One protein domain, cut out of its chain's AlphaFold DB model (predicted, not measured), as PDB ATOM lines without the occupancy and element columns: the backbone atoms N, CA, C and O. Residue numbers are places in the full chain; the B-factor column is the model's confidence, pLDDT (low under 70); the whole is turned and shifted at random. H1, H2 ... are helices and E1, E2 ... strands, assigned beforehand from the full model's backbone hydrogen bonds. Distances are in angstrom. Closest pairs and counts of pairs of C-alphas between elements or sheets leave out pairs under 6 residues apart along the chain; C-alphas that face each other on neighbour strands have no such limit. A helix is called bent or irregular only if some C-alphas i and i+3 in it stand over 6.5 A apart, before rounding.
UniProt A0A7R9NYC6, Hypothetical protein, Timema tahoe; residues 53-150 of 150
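What this domain is: This is residues 53 to 150 of the 150 residues of the protein "Hypothetical protein" of Timema tahoe (UniProt A0A7R9NYC6). A long two-stranded hairpin, E1 and E2, has the long helix H3 packed along it with residues 121 to 140, and H2 turns off at the far end of H3 as an arm that leads back to the short helix H1. The last short helix, H4, packs beside the start of E2 at the opposite end. The 98 printed residues hold, in chain order, E1, E2, H1, H2, H3 and H4, of mixed class, with an antiparallel sheet. The whole is extended, a rod spanning 65 by 29 by 17 A, with a radius of gyration of the C-alphas of 20.6 A.

How they stand to each other: E1, residues 54 to 67, and E2, residues 70 to 83, form an antiparallel hairpin at 164 degrees, with N 59 and O 79 at 2.9 A and N 72 and O 65 at 2.9 A, within hydrogen-bond range. H1, residues 94 to 97, and H2, residues 99 to 111, touch only at the corner, through residues 101 to 102 of H2; their closest C-alphas, Leu 94 and Gly 102, are 5.2 A apart. H3, residues 113 to 140, is close to H2 but not clearly touching it, about perpendicular at 77 degrees, the closest C-alphas being those of Leu 109 and Val 116, 6.7 A. The closest C-alphas of E2 and H3, Ile 73 and Phe 140, are 5.5 A apart; E1 and H3 are near each other. For H4, residues 145 to 148, and E2 the closest are Val 145 and Thr 71, 5.6 A. Every O i to N i+4 pair is within hydrogen-bond range in H2, and 21 of 24 are in H3; H1 and H4 are too short for such a pair.

Where its parts are: E1 begins at C-alpha 54 (-3.369, 59.652, 124.420), bends by 55 degrees at residue 57, and measures 37.5 A; E2 measures 39.6 A, H2 18.0 A and H3 38.2 A. H3 has a kink of 48 degrees near residue 120 and is only just irregular, with C-alphas 119 and 122 6.8 A apart. H4 ends at C-alpha 148 (-26.552, 70.477, 143.617).

The domain as a whole: The C-alphas farthest apart, those of Leu 100 and Ile 150, are 65.8 A apart. Residues 96 to 101, of which 99 to 101 belong to H2, stand free. The printed part has no cut and no long link. Its mean pLDDT is 83.0, and residue 150 is under 70.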
ATOM      1  N   VAL A  53      -2.912  55.293 126.275       73.56
ATOM      2  CA  VAL A  53      -3.615  55.937 125.165       73.56
ATOM      3  C   VAL A  53      -3.617  57.439 125.413       73.56
ATOM      4  O   VAL A  53      -3.976  57.892 126.500       73.56
ATOM      5  N   HIS A  54      -3.212  58.207 124.405       76.06
ATOM      6  CA  HIS A  54      -3.369  59.652 124.420       76.06
ATOM      7  C   HIS A  54      -4.736  59.981 123.832       76.06
ATOM      8  O   HIS A  54      -5.060  59.555 122.726       76.06
ATOM      9  N   ILE A  55      -5.558  60.674 124.610       75.12
ATOM     10  CA  ILE A  55      -6.864  61.134 124.156       75.12
ATOM     11  C   ILE A  55      -6.688  62.587 123.736       75.12
ATOM     12  O   ILE A  55      -6.279  63.408 124.560       75.12
ATOM     13  N   ASP A  56      -6.928  62.861 122.458       78.31
ATOM     14  CA  ASP A  56      -6.704  64.179 121.865       78.31
ATOM     15  C   ASP A  56      -7.895  65.099 122.154       78.31
ATOM     16  O   ASP A  56      -7.693  66.268 122.487       78.31
ATOM     17  N   ASP A  57      -9.117  64.560 122.101       76.81
ATOM     18  CA  ASP A  57     -10.332  65.294 122.452       76.81
ATOM     19  C   ASP A  57     -11.417  64.379 123.042       76.81
ATOM     20  O   ASP A  57     -11.555  63.209 122.673       76.81
ATOM     21  N   ILE A  58     -12.197  64.921 123.978       77.44
ATOM     22  CA  ILE A  58     -13.389  64.270 124.527       77.44
ATOM     23  C   ILE A  58     -14.482  65.318 124.690       77.44
ATOM     24  O   ILE A  58     -14.354  66.226 125.511       77.44
ATOM     25  N   ASN A  59     -15.597  65.130 123.988       81.62
ATOM     26  CA  ASN A  59     -16.768  65.992 124.103       81.62
ATOM     27  C   ASN A  59     -17.964  65.205 124.633       81.62
ATOM     28  O   ASN A  59     -18.285  64.126 124.137       81.62
ATOM     29  N   PHE A  60     -18.644  65.771 125.628       83.06
ATOM     30  CA  PHE A  60     -19.904  65.259 126.154       83.06
ATOM     31  C   PHE A  60     -20.961  66.355 126.052       83.06
ATOM     32  O   PHE A  60     -20.830  67.408 126.677       83.06
ATOM     33  N   ASP A  61     -22.015  66.088 125.289       86.12
ATOM     34  CA  ASP A  61     -23.183  66.952 125.202       86.12
ATOM     35  C   ASP A  61     -24.209  66.492 126.228       86.12
ATOM     36  O   ASP A  61     -24.676  65.350 126.185       86.12
ATOM     37  N   PHE A  62     -24.596  67.391 127.124       87.19
ATOM     38  CA  PHE A  62     -25.614  67.136 128.136       87.19
ATOM     39  C   PHE A  62     -26.883  67.946 127.867       87.19
ATOM     40  O   PHE A  62     -26.841  69.015 127.257       87.19
ATOM     41  N   GLU A  63     -28.016  67.450 128.353       90.06
ATOM     42  CA  GLU A  63     -29.298  68.148 128.316       90.06
ATOM     43  C   GLU A  63     -30.032  68.075 129.656       90.06
ATOM     44  O   GLU A  63     -29.833  67.156 130.451       90.06
ATOM     45  N   GLU A  64     -30.896  69.057 129.906       91.50
ATOM     46  CA  GLU A  64     -31.776  69.058 131.071       91.50
ATOM     47  C   GLU A  64     -33.032  68.225 130.803       91.50
ATOM     48  O   GLU A  64     -33.747  68.429 129.818       91.50
ATOM     49  N   VAL A  65     -33.352  67.328 131.732       90.00
ATOM     50  CA  VAL A  65     -34.543  66.483 131.697       90.00
ATOM     51  C   VAL A  65     -35.355  66.707 132.964       90.00
ATOM     52  O   VAL A  65     -34.885  66.475 134.077       90.00
ATOM     53  N   LYS A  66     -36.617  67.117 132.810       90.88
ATOM     54  CA  LYS A  66     -37.535  67.286 133.944       90.88
ATOM     55  C   LYS A  66     -38.185  65.958 134.326       90.88
ATOM     56  O   LYS A  66     -38.863  65.345 133.503       90.88
ATOM     57  N   LYS A  67     -38.046  65.545 135.589       87.25
ATOM     58  CA  LYS A  67     -38.712  64.364 136.167       87.25
ATOM     59  C   LYS A  67     -39.339  64.749 137.510       87.25
ATOM     60  O   LYS A  67     -38.661  65.270 138.385       87.25
ATOM     61  N   ASN A  68     -40.643  64.512 137.684       88.25
ATOM     62  CA  ASN A  68     -41.382  64.780 138.935       88.25
ATOM     63  C   ASN A  68     -41.228  66.210 139.500       88.25
ATOM     64  O   ASN A  68     -41.268  66.409 140.710       88.25
ATOM     65  N   GLY A  69     -41.067  67.207 138.626       89.38
ATOM     66  CA  GLY A  69     -40.895  68.608 139.027       89.38
ATOM     67  C   GLY A  69     -39.464  69.007 139.400       89.38
ATOM     68  O   GLY A  69     -39.248  70.182 139.672       89.38
ATOM     69  N   LEU A  70     -38.512  68.072 139.360       89.31
ATOM     70  CA  LEU A  70     -37.079  68.313 139.531       89.31
ATOM     71  C   LEU A  70     -36.363  68.269 138.178       89.31
ATOM     72  O   LEU A  70     -36.819  67.592 137.243       89.31
ATOM     73  N   THR A  71     -35.247  68.982 138.078       90.94
ATOM     74  CA  THR A  71     -34.431  69.056 136.864       90.94
ATOM     75  C   THR A  71     -33.212  68.157 137.023       90.94
ATOM     76  O   THR A  71     -32.465  68.274 137.987       90.94
ATOM     77  N   TYR A  72     -32.999  67.250 136.074       87.88
ATOM     78  CA  TYR A  72     -31.854  66.339 136.045       87.88
ATOM     79  C   TYR A  72     -31.006  66.598 134.807       87.88
ATOM     80  O   TYR A  72     -31.513  67.107 133.808       87.88
ATOM     81  N   ILE A  73     -29.735  66.211 134.851       87.94
ATOM     82  CA  ILE A  73     -28.844  66.258 133.689       87.94
ATOM     83  C   ILE A  73     -28.795  64.869 133.048       87.94
ATOM     84  O   ILE A  73     -28.629  63.865 133.735       87.94
ATOM     85  N   ALA A  74     -28.947  64.798 131.730       83.69
ATOM     86  CA  ALA A  74     -28.817  63.570 130.954       83.69
ATOM     87  C   ALA A  74     -27.737  63.729 129.881       83.69
ATOM     88  O   ALA A  74     -27.571  64.812 129.321       83.69
ATOM     89  N   LEU A  75     -27.000  62.655 129.583       82.69
ATOM     90  CA  LEU A  75     -26.086  62.645 128.442       82.69
ATOM     91  C   LEU A  75     -26.900  62.528 127.148       82.69
ATOM     92  O   LEU A  75     -27.654  61.574 126.973       82.69
ATOM     93  N   LYS A  76     -26.710  63.482 126.240       84.56
ATOM     94  CA  LYS A  76     -27.333  63.507 124.917       84.56
ATOM     95  C   LYS A  76     -26.447  62.857 123.862       84.56
ATOM     96  O   LYS A  76     -26.929  62.065 123.058       84.56
ATOM     97  N   ASN A  77     -25.169  63.225 123.839       79.75
ATOM     98  CA  ASN A  77     -24.207  62.704 122.877       79.75
ATOM     99  C   ASN A  77     -22.796  62.703 123.466       79.75
ATOM    100  O   ASN A  77     -22.498  63.451 124.395       79.75
ATOM    101  N   SER A  78     -21.916  61.879 122.913       80.25
ATOM    102  CA  SER A  78     -20.518  61.820 123.328       80.25
ATOM    103  C   SER A  78     -19.617  61.491 122.154       80.25
ATOM    104  O   SER A  78     -19.947  60.621 121.350       80.25
ATOM    105  N   HIS A  79     -18.464  62.145 122.104       79.75
ATOM    106  CA  HIS A  79     -17.439  61.940 121.094       79.75
ATOM    107  C   HIS A  79     -16.078  61.780 121.767       79.75
ATOM    108  O   HIS A  79     -15.765  62.504 122.714       79.75
ATOM    109  N   VAL A  80     -15.285  60.819 121.296       79.56
ATOM    110  CA  VAL A  80     -13.965  60.507 121.852       79.56
ATOM    111  C   VAL A  80     -12.980  60.343 120.702       79.56
ATOM    112  O   VAL A  80     -13.073  59.369 119.953       79.56
ATOM    113  N   ASP A  81     -12.018  61.257 120.609       77.81
ATOM    114  CA  ASP A  81     -10.909  61.179 119.661       77.81
ATOM    115  C   ASP A  81      -9.659  60.653 120.361       77.81
ATOM    116  O   ASP A  81      -9.105  61.270 121.275       77.81
ATOM    117  N   VAL A  82      -9.205  59.482 119.922       75.62
ATOM    118  CA  VAL A  82      -8.038  58.796 120.479       75.62
ATOM    119  C   VAL A  82      -6.886  58.780 119.492       75.62
ATOM    120  O   VAL A  82      -7.064  58.515 118.305       75.62
ATOM    121  N   ASN A  83      -5.681  58.979 120.014       75.44
ATOM    122  CA  ASN A  83      -4.445  58.888 119.263       75.44
ATOM    123  C   ASN A  83      -3.566  57.775 119.829       75.44
ATOM    124  O   ASN A  83      -3.179  57.754 121.004       75.44
ATOM    125  N   LEU A  84      -3.271  56.806 118.970       76.56
ATOM    126  CA  LEU A  84      -2.556  55.593 119.331       76.56
ATOM    127  C   LEU A  84      -1.169  55.610 118.699       76.56
ATOM    128  O   LEU A  84      -1.013  55.537 117.484       76.56
ATOM    129  N   GLY A  85      -0.133  55.634 119.540       81.12
ATOM    130  CA  GLY A  85       1.250  55.577 119.063       81.12
ATOM    131  C   GLY A  85       1.622  54.224 118.439       81.12
ATOM    132  O   GLY A  85       2.392  54.182 117.478       81.12
ATOM    133  N   ARG A  86       1.096  53.117 118.989       84.81
ATOM    134  CA  ARG A  86       1.266  51.750 118.473       84.81
ATOM    135  C   ARG A  86       0.226  50.801 119.064       84.81
ATOM    136  O   ARG A  86       0.008  50.822 120.273       84.81
ATOM    137  N   ALA A  87      -0.305  49.899 118.241       84.75
ATOM    138  CA  ALA A  87      -1.053  48.731 118.695       84.75
ATOM    139  C   ALA A  87      -0.224  47.444 118.561       84.75
ATOM    140  O   ALA A  87       0.641  47.324 117.691       84.75
ATOM    141  N   ASN A  88      -0.486  46.484 119.449       88.50
ATOM    142  CA  ASN A  88      -0.031  45.106 119.313       88.50
ATOM    143  C   ASN A  88      -1.270  44.213 119.295       88.50
ATOM    144  O   ASN A  88      -2.071  44.253 120.228       88.50
ATOM    145  N   ILE A  89      -1.433  43.458 118.217       87.69
ATOM    146  CA  ILE A  89      -2.618  42.642 117.973       87.69
ATOM    147  C   ILE A  89      -2.222  41.179 118.122       87.69
ATOM    148  O   ILE A  89      -1.300  40.705 117.459       87.69
ATOM    149  N   HIS A  90      -2.928  40.456 118.987       89.94
ATOM    150  CA  HIS A  90      -2.724  39.027 119.161       89.94
ATOM    151  C   HIS A  90      -4.060  38.296 119.174       89.94
ATOM    152  O   HIS A  90      -4.911  38.548 120.026       89.94
ATOM    153  N   LEU A  91      -4.230  37.392 118.216       87.31
ATOM    154  CA  LEU A  91      -5.401  36.550 118.051       87.31
ATOM    155  C   LEU A  91      -4.993  35.081 118.163       87.31
ATOM    156  O   LEU A  91      -4.045  34.629 117.514       87.31
ATOM    157  N   GLU A  92      -5.753  34.330 118.952       87.62
ATOM    158  CA  GLU A  92      -5.586  32.891 119.147       87.62
ATOM    159  C   GLU A  92      -6.700  32.108 118.440       87.62
ATOM    160  O   GLU A  92      -7.737  32.660 118.075       87.62
ATOM    161  N   ASN A  93      -6.499  30.795 118.275       85.62
ATOM    162  CA  ASN A  93      -7.477  29.877 117.670       85.62
ATOM    163  C   ASN A  93      -7.908  30.259 116.241       85.62
ATOM    164  O   ASN A  93      -8.988  29.883 115.782       85.62
ATOM    165  N   LEU A  94      -7.049  30.978 115.518       86.06
ATOM    166  CA  LEU A  94      -7.256  31.271 114.107       86.06
ATOM    167  C   LEU A  94      -7.152  29.990 113.269       86.06
ATOM    168  O   LEU A  94      -6.365  29.097 113.581       86.06
ATOM    169  N   PHE A  95      -7.949  29.907 112.200       90.38
ATOM    170  CA  PHE A  95      -7.881  28.834 111.197       90.38
ATOM    171  C   PHE A  95      -7.923  27.413 111.790       90.38
ATOM    172  O   PHE A  95      -7.138  26.549 111.412       90.38
ATOM    173  N   ASN A  96      -8.830  27.171 112.745       86.69
ATOM    174  CA  ASN A  96      -8.957  25.893 113.465       86.69
ATOM    175  C   ASN A  96      -7.670  25.452 114.192       86.69
ATOM    176  O   ASN A  96      -7.419  24.259 114.346       86.69
ATOM    177  N   GLY A  97      -6.857  26.412 114.646       87.94
ATOM    178  CA  GLY A  97      -5.619  26.147 115.381       87.94
ATOM    179  C   GLY A  97      -4.397  25.905 114.494       87.94
ATOM    180  O   GLY A  97      -3.359  25.489 115.011       87.94
ATOM    181  N   ASP A  98      -4.482  26.165 113.184       95.19
ATOM    182  CA  ASP A  98      -3.305  26.140 112.317       95.19
ATOM    183  C   ASP A  98      -2.326  27.245 112.729       95.19
ATOM    184  O   ASP A  98      -2.552  28.441 112.513       95.19
ATOM    185  N   LYS A  99      -1.216  26.827 113.340       93.25
ATOM    186  CA  LYS A  99      -0.217  27.740 113.887       93.25
ATOM    187  C   LYS A  99       0.478  28.563 112.806       93.25
ATOM    188  O   LYS A  99       0.749  29.733 113.036       93.25
ATOM    189  N   LEU A 100       0.758  27.991 111.635       94.31
ATOM    190  CA  LEU A 100       1.464  28.713 110.577       94.31
ATOM    191  C   LEU A 100       0.591  29.843 110.026       94.31
ATOM    192  O   LEU A 100       1.058  30.973 109.878       94.31
ATOM    193  N   LEU A 101      -0.678  29.551 109.740       93.94
ATOM    194  CA  LEU A 101      -1.627  30.559 109.275       93.94
ATOM    195  C   LEU A 101      -1.924  31.591 110.368       93.94
ATOM    196  O   LEU A 101      -1.971  32.786 110.080       93.94
ATOM    197  N   GLY A 102      -2.069  31.148 111.619       93.44
ATOM    198  CA  GLY A 102      -2.280  32.026 112.768       93.44
ATOM    199  C   GLY A 102      -1.113  32.984 113.013       93.44
ATOM    200  O   GLY A 102      -1.328  34.187 113.161       93.44
ATOM    201  N   ASP A 103       0.124  32.483 112.998       95.31
ATOM    202  CA  ASP A 103       1.333  33.294 113.182       95.31
ATOM    203  C   ASP A 103       1.493  34.305 112.034       95.31
ATOM    204  O   ASP A 103       1.782  35.480 112.273       95.31
ATOM    205  N   ASN A 104       1.229  33.889 110.789       94.69
ATOM    206  CA  ASN A 104       1.269  34.782 109.630       94.69
ATOM    207  C   ASN A 104       0.189  35.869 109.688       94.69
ATOM    208  O   ASN A 104       0.474  37.022 109.369       94.69
ATOM    209  N   MET A 105      -1.028  35.531 110.122       90.50
ATOM    210  CA  MET A 105      -2.104  36.510 110.278       90.50
ATOM    211  C   MET A 105      -1.779  37.520 111.379       90.50
ATOM    212  O   MET A 105      -1.881  38.722 111.157       90.50
ATOM    213  N   ASN A 106      -1.304  37.062 112.541       92.75
ATOM    214  CA  ASN A 106      -0.859  37.967 113.600       92.75
ATOM    215  C   ASN A 106       0.264  38.892 113.118       92.75
ATOM    216  O   ASN A 106       0.235  40.090 113.395       92.75
ATOM    217  N   LYS A 107       1.236  38.370 112.363       95.06
ATOM    218  CA  LYS A 107       2.296  39.191 111.770       95.06
ATOM    219  C   LYS A 107       1.723  40.253 110.830       95.06
ATOM    220  O   LYS A 107       2.036  41.425 111.007       95.06
ATOM    221  N   PHE A 108       0.850  39.858 109.904       91.44
ATOM    222  CA  PHE A 108       0.186  40.773 108.977       91.44
ATOM    223  C   PHE A 108      -0.573  41.887 109.715       91.44
ATOM    224  O   PHE A 108      -0.390  43.060 109.401       91.44
ATOM    225  N   LEU A 109      -1.366  41.548 110.735       89.56
ATOM    226  CA  LEU A 109      -2.124  42.531 111.517       89.56
ATOM    227  C   LEU A 109      -1.208  43.518 112.252       89.56
ATOM    228  O   LEU A 109      -1.507  44.704 112.314       89.56
ATOM    229  N   ASN A 110      -0.077  43.055 112.789       92.62
ATOM    230  CA  ASN A 110       0.884  43.929 113.469       92.62
ATOM    231  C   ASN A 110       1.718  44.787 112.505       92.62
ATOM    232  O   ASN A 110       2.139  45.882 112.878       92.62
ATOM    233  N   GLU A 111       1.993  44.303 111.292       94.25
ATOM    234  CA  GLU A 111       2.666  45.084 110.246       94.25
ATOM    235  C   GLU A 111       1.761  46.207 109.721       94.25
ATOM    236  O   GLU A 111       2.248  47.312 109.493       94.25
ATOM    237  N   ASN A 112       0.451  45.952 109.642       90.38
ATOM    238  CA  ASN A 112      -0.582  46.890 109.181       90.38
ATOM    239  C   ASN A 112      -1.431  47.423 110.348       90.38
ATOM    240  O   ASN A 112      -2.642  47.605 110.245       90.38
ATOM    241  N   TRP A 113      -0.814  47.609 111.519       89.00
ATOM    242  CA  TRP A 113      -1.559  47.901 112.746       89.00
ATOM    243  C   TRP A 113      -2.334  49.219 112.686       89.00
ATOM    244  O   TRP A 113      -3.314  49.353 113.408       89.00
ATOM    245  N   ARG A 114      -1.895  50.190 111.873       87.12
ATOM    246  CA  ARG A 114      -2.566  51.491 111.749       87.12
ATOM    247  C   ARG A 114      -3.902  51.338 111.047       87.12
ATOM    248  O   ARG A 114      -4.915  51.696 111.625       87.12
ATOM    249  N   GLU A 115      -3.893  50.710 109.875       84.44
ATOM    250  CA  GLU A 115      -5.104  50.443 109.102       84.44
ATOM    251  C   GLU A 115      -6.070  49.556 109.895       84.44
ATOM    252  O   GLU A 115      -7.272  49.803 109.926       84.44
ATOM    253  N   VAL A 116      -5.541  48.550 110.603       83.69
ATOM    254  CA  VAL A 116      -6.372  47.698 111.461       83.69
ATOM    255  C   VAL A 116      -6.997  48.504 112.595       83.69
ATOM    256  O   VAL A 116      -8.174  48.322 112.883       83.69
ATOM    257  N   VAL A 117      -6.236  49.378 113.258       81.69
ATOM    258  CA  VAL A 117      -6.775  50.235 114.319       81.69
ATOM    259  C   VAL A 117      -7.830  51.188 113.772       81.69
ATOM    260  O   VAL A 117      -8.834  51.349 114.446       81.69
ATOM    261  N   ASP A 118      -7.670  51.763 112.586       81.38
ATOM    262  CA  ASP A 118      -8.668  52.680 112.018       81.38
ATOM    263  C   ASP A 118     -10.028  51.992 111.793       81.38
ATOM    264  O   ASP A 118     -11.073  52.574 112.085       81.38
ATOM    265  N   ASP A 119     -10.025  50.722 111.380       77.62
ATOM    266  CA  ASP A 119     -11.257  49.943 111.178       77.62
ATOM    267  C   ASP A 119     -11.835  49.387 112.490       77.62
ATOM    268  O   ASP A 119     -13.040  49.164 112.632       77.62
ATOM    269  N   VAL A 120     -10.971  49.142 113.475       76.38
ATOM    270  CA  VAL A 120     -11.326  48.452 114.717       76.38
ATOM    271  C   VAL A 120     -11.611  49.428 115.865       76.38
ATOM    272  O   VAL A 120     -12.422  49.118 116.734       76.38
ATOM    273  N   ALA A 121     -10.989  50.607 115.892       77.12
ATOM    274  CA  ALA A 121     -11.129  51.609 116.946       77.12
ATOM    275  C   ALA A 121     -12.550  52.170 117.092       77.12
ATOM    276  O   ALA A 121     -12.965  52.306 118.241       77.12
ATOM    277  N   PRO A 122     -13.331  52.451 116.027       79.38
ATOM    278  CA  PRO A 122     -14.667  53.029 116.176       79.38
ATOM    279  C   PRO A 122     -15.609  52.230 117.093       79.38
ATOM    280  O   PRO A 122     -16.168  52.813 118.023       79.38
ATOM    281  N   PRO A 123     -15.768  50.899 116.944       75.69
ATOM    282  CA  PRO A 123     -16.599  50.153 117.884       75.69
ATOM    283  C   PRO A 123     -15.991  50.076 119.301       75.69
ATOM    284  O   PRO A 123     -16.735  49.953 120.275       75.69
ATOM    285  N   PHE A 124     -14.665  50.203 119.461       76.50
ATOM    286  CA  PHE A 124     -14.028  50.332 120.782       76.50
ATOM    287  C   PHE A 124     -14.325  51.686 121.445       76.50
ATOM    288  O   PHE A 124     -14.693  51.718 122.621       76.50
ATOM    289  N   THR A 125     -14.170  52.797 120.720       76.94
ATOM    290  CA  THR A 125     -14.449  54.145 121.236       76.94
ATOM    291  C   THR A 125     -15.932  54.320 121.521       76.94
ATOM    292  O   THR A 125     -16.274  54.915 122.539       76.94
ATOM    293  N   GLN A 126     -16.809  53.709 120.720       77.88
ATOM    294  CA  GLN A 126     -18.239  53.645 121.005       77.88
ATOM    295  C   GLN A 126     -18.527  52.914 122.325       77.88
ATOM    296  O   GLN A 126     -19.239  53.448 123.172       77.88
ATOM    297  N   ALA A 127     -17.939  51.733 122.552       77.00
ATOM    298  CA  ALA A 127     -18.122  51.007 123.812       77.00
ATOM    299  C   ALA A 127     -17.619  51.812 125.028       77.00
ATOM    300  O   ALA A 127     -18.232  51.788 126.098       77.00
ATOM    301  N   LEU A 128     -16.517  52.555 124.867       75.88
ATOM    302  CA  LEU A 128     -15.997  53.455 125.896       75.88
ATOM    303  C   LEU A 128     -16.941  54.643 126.144       75.88
ATOM    304  O   LEU A 128     -17.191  54.998 127.296       75.88
ATOM    305  N   ALA A 129     -17.484  55.234 125.083       77.44
ATOM    306  CA  ALA A 129     -18.431  56.339 125.141       77.44
ATOM    307  C   ALA A 129     -19.741  55.933 125.836       77.44
ATOM    308  O   ALA A 129     -20.177  56.609 126.766       77.44
ATOM    309  N   GLU A 130     -20.312  54.779 125.477       77.00
ATOM    310  CA  GLU A 130     -21.497  54.201 126.128       77.00
ATOM    311  C   GLU A 130     -21.252  53.944 127.619       77.00
ATOM    312  O   GLU A 130     -22.084  54.266 128.470       77.00
ATOM    313  N   MET A 131     -20.079  53.411 127.964       76.12
ATOM    314  CA  MET A 131     -19.682  53.226 129.355       76.12
ATOM    315  C   MET A 131     -19.596  54.566 130.098       76.12
ATOM    316  O   MET A 131     -20.180  54.689 131.172       76.12
ATOM    317  N   MET A 132     -18.913  55.573 129.546       74.56
ATOM    318  CA  MET A 132     -18.833  56.908 130.153       74.56
ATOM    319  C   MET A 132     -20.223  57.534 130.316       74.56
ATOM    320  O   MET A 132     -20.520  58.109 131.363       74.56
ATOM    321  N   GLY A 133     -21.107  57.350 129.337       76.81
ATOM    322  CA  GLY A 133     -22.500  57.776 129.410       76.81
ATOM    323  C   GLY A 133     -23.291  57.113 130.528       76.81
ATOM    324  O   GLY A 133     -24.016  57.802 131.247       76.81
ATOM    325  N   ASN A 134     -23.102  55.813 130.756       75.00
ATOM    326  CA  ASN A 134     -23.702  55.118 131.896       75.00
ATOM    327  C   ASN A 134     -23.190  55.656 133.241       75.00
ATOM    328  O   ASN A 134     -23.975  55.797 134.177       75.00
ATOM    329  N   ILE A 135     -21.902  56.008 133.334       76.25
ATOM    330  CA  ILE A 135     -21.327  56.614 134.545       76.25
ATOM    331  C   ILE A 135     -21.963  57.982 134.804       76.25
ATOM    332  O   ILE A 135     -22.463  58.223 135.903       76.25
ATOM    333  N   PHE A 136     -21.975  58.866 133.801       75.81
ATOM    334  CA  PHE A 136     -22.578  60.193 133.936       75.81
ATOM    335  C   PHE A 136     -24.065  60.106 134.260       75.81
ATOM    336  O   PHE A 136     -24.520  60.802 135.162       75.81
ATOM    337  N   SER A 137     -24.802  59.214 133.599       72.94
ATOM    338  CA  SER A 137     -26.224  59.007 133.886       72.94
ATOM    339  C   SER A 137     -26.427  58.534 135.326       72.94
ATOM    340  O   SER A 137     -27.240  59.101 136.044       72.94
ATOM    341  N   GLY A 138     -25.626  57.577 135.805       73.12
ATOM    342  CA  GLY A 138     -25.699  57.116 137.191       73.12
ATOM    343  C   GLY A 138     -25.383  58.201 138.226       73.12
ATOM    344  O   GLY A 138     -25.951  58.181 139.312       73.12
ATOM    345  N   VAL A 139     -24.501  59.154 137.913       73.38
ATOM    346  CA  VAL A 139     -24.204  60.291 138.800       73.38
ATOM    347  C   VAL A 139     -25.321  61.333 138.750       73.38
ATOM    348  O   VAL A 139     -25.811  61.756 139.797       73.38
ATOM    349  N   PHE A 140     -25.740  61.735 137.551       75.44
ATOM    350  CA  PHE A 140     -26.700  62.817 137.357       75.44
ATOM    351  C   PHE A 140     -28.155  62.419 137.618       75.44
ATOM    352  O   PHE A 140     -28.983  63.297 137.823       75.44
ATOM    353  N   GLU A 141     -28.486  61.127 137.682       73.25
ATOM    354  CA  GLU A 141     -29.805  60.675 138.145       73.25
ATOM    355  C   GLU A 141     -29.975  60.742 139.669       73.25
ATOM    356  O   GLU A 141     -31.105  60.758 140.155       73.25
ATOM    357  N   LEU A 142     -28.881  60.782 140.438       75.69
ATOM    358  CA  LEU A 142     -28.939  60.754 141.903       75.69
ATOM    359  C   LEU A 142     -29.148  62.130 142.537       75.69
ATOM    360  O   LEU A 142     -29.537  62.189 143.702       75.69
ATOM    361  N   VAL A 143     -28.855  63.208 141.810       79.94
ATOM    362  CA  VAL A 143     -28.873  64.578 142.332       79.94
ATOM    363  C   VAL A 143     -29.545  65.479 141.307       79.94
ATOM    364  O   VAL A 143     -29.090  65.573 140.166       79.94
ATOM    365  N   SER A 144     -30.628  66.139 141.708       85.31
ATOM    366  CA  SER A 144     -31.256  67.174 140.886       85.31
ATOM    367  C   SER A 144     -30.393  68.438 140.838       85.31
ATOM    368  O   SER A 144     -29.617  68.718 141.755       85.31
ATOM    369  N   VAL A 145     -30.530  69.235 139.777       84.38
ATOM    370  CA  VAL A 145     -29.857  70.538 139.654       84.38
ATOM    371  C   VAL A 145     -30.180  71.401 140.874       84.38
ATOM    372  O   VAL A 145     -29.296  72.026 141.448       84.38
ATOM    373  N   GLU A 146     -31.428  71.377 141.328       86.69
ATOM    374  CA  GLU A 146     -31.879  72.120 142.496       86.69
ATOM    375  C   GLU A 146     -31.125  71.730 143.779       86.69
ATOM    376  O   GLU A 146     -30.807  72.613 144.564       86.69
ATOM    377  N   GLU A 147     -30.804  70.448 143.982       83.44
ATOM    378  CA  GLU A 147     -30.048  69.954 145.146       83.44
ATOM    379  C   GLU A 147     -28.540  70.228 145.052       83.44
ATOM    380  O   GLU A 147     -27.877  70.369 146.079       83.44
ATOM    381  N   ALA A 148     -27.986  70.294 143.840       81.19
ATOM    382  CA  ALA A 148     -26.552  70.477 143.617       81.19
ATOM    383  C   ALA A 148     -26.060  71.916 143.870       81.19
ATOM    384  O   ALA A 148     -24.870  72.117 144.116       81.19
ATOM    385  N   PHE A 149     -26.951  72.910 143.793       70.62
ATOM    386  CA  PHE A 149     -26.622  74.340 143.891       70.62
ATOM    387  C   PHE A 149     -27.085  75.003 145.205       70.62
ATOM    388  O   PHE A 149     -27.254  76.224 145.247       70.62
ATOM    389  N   ILE A 150     -27.277  74.215 146.272       56.16
ATOM    390  CA  ILE A 150     -27.627  74.687 147.629       56.16
ATOM    391  C   ILE A 150     -26.379  74.823 148.506       56.16
ATOM    392  O   ILE A 150     -25.526  73.907 148.475       56.16
TER     393      ILE A 150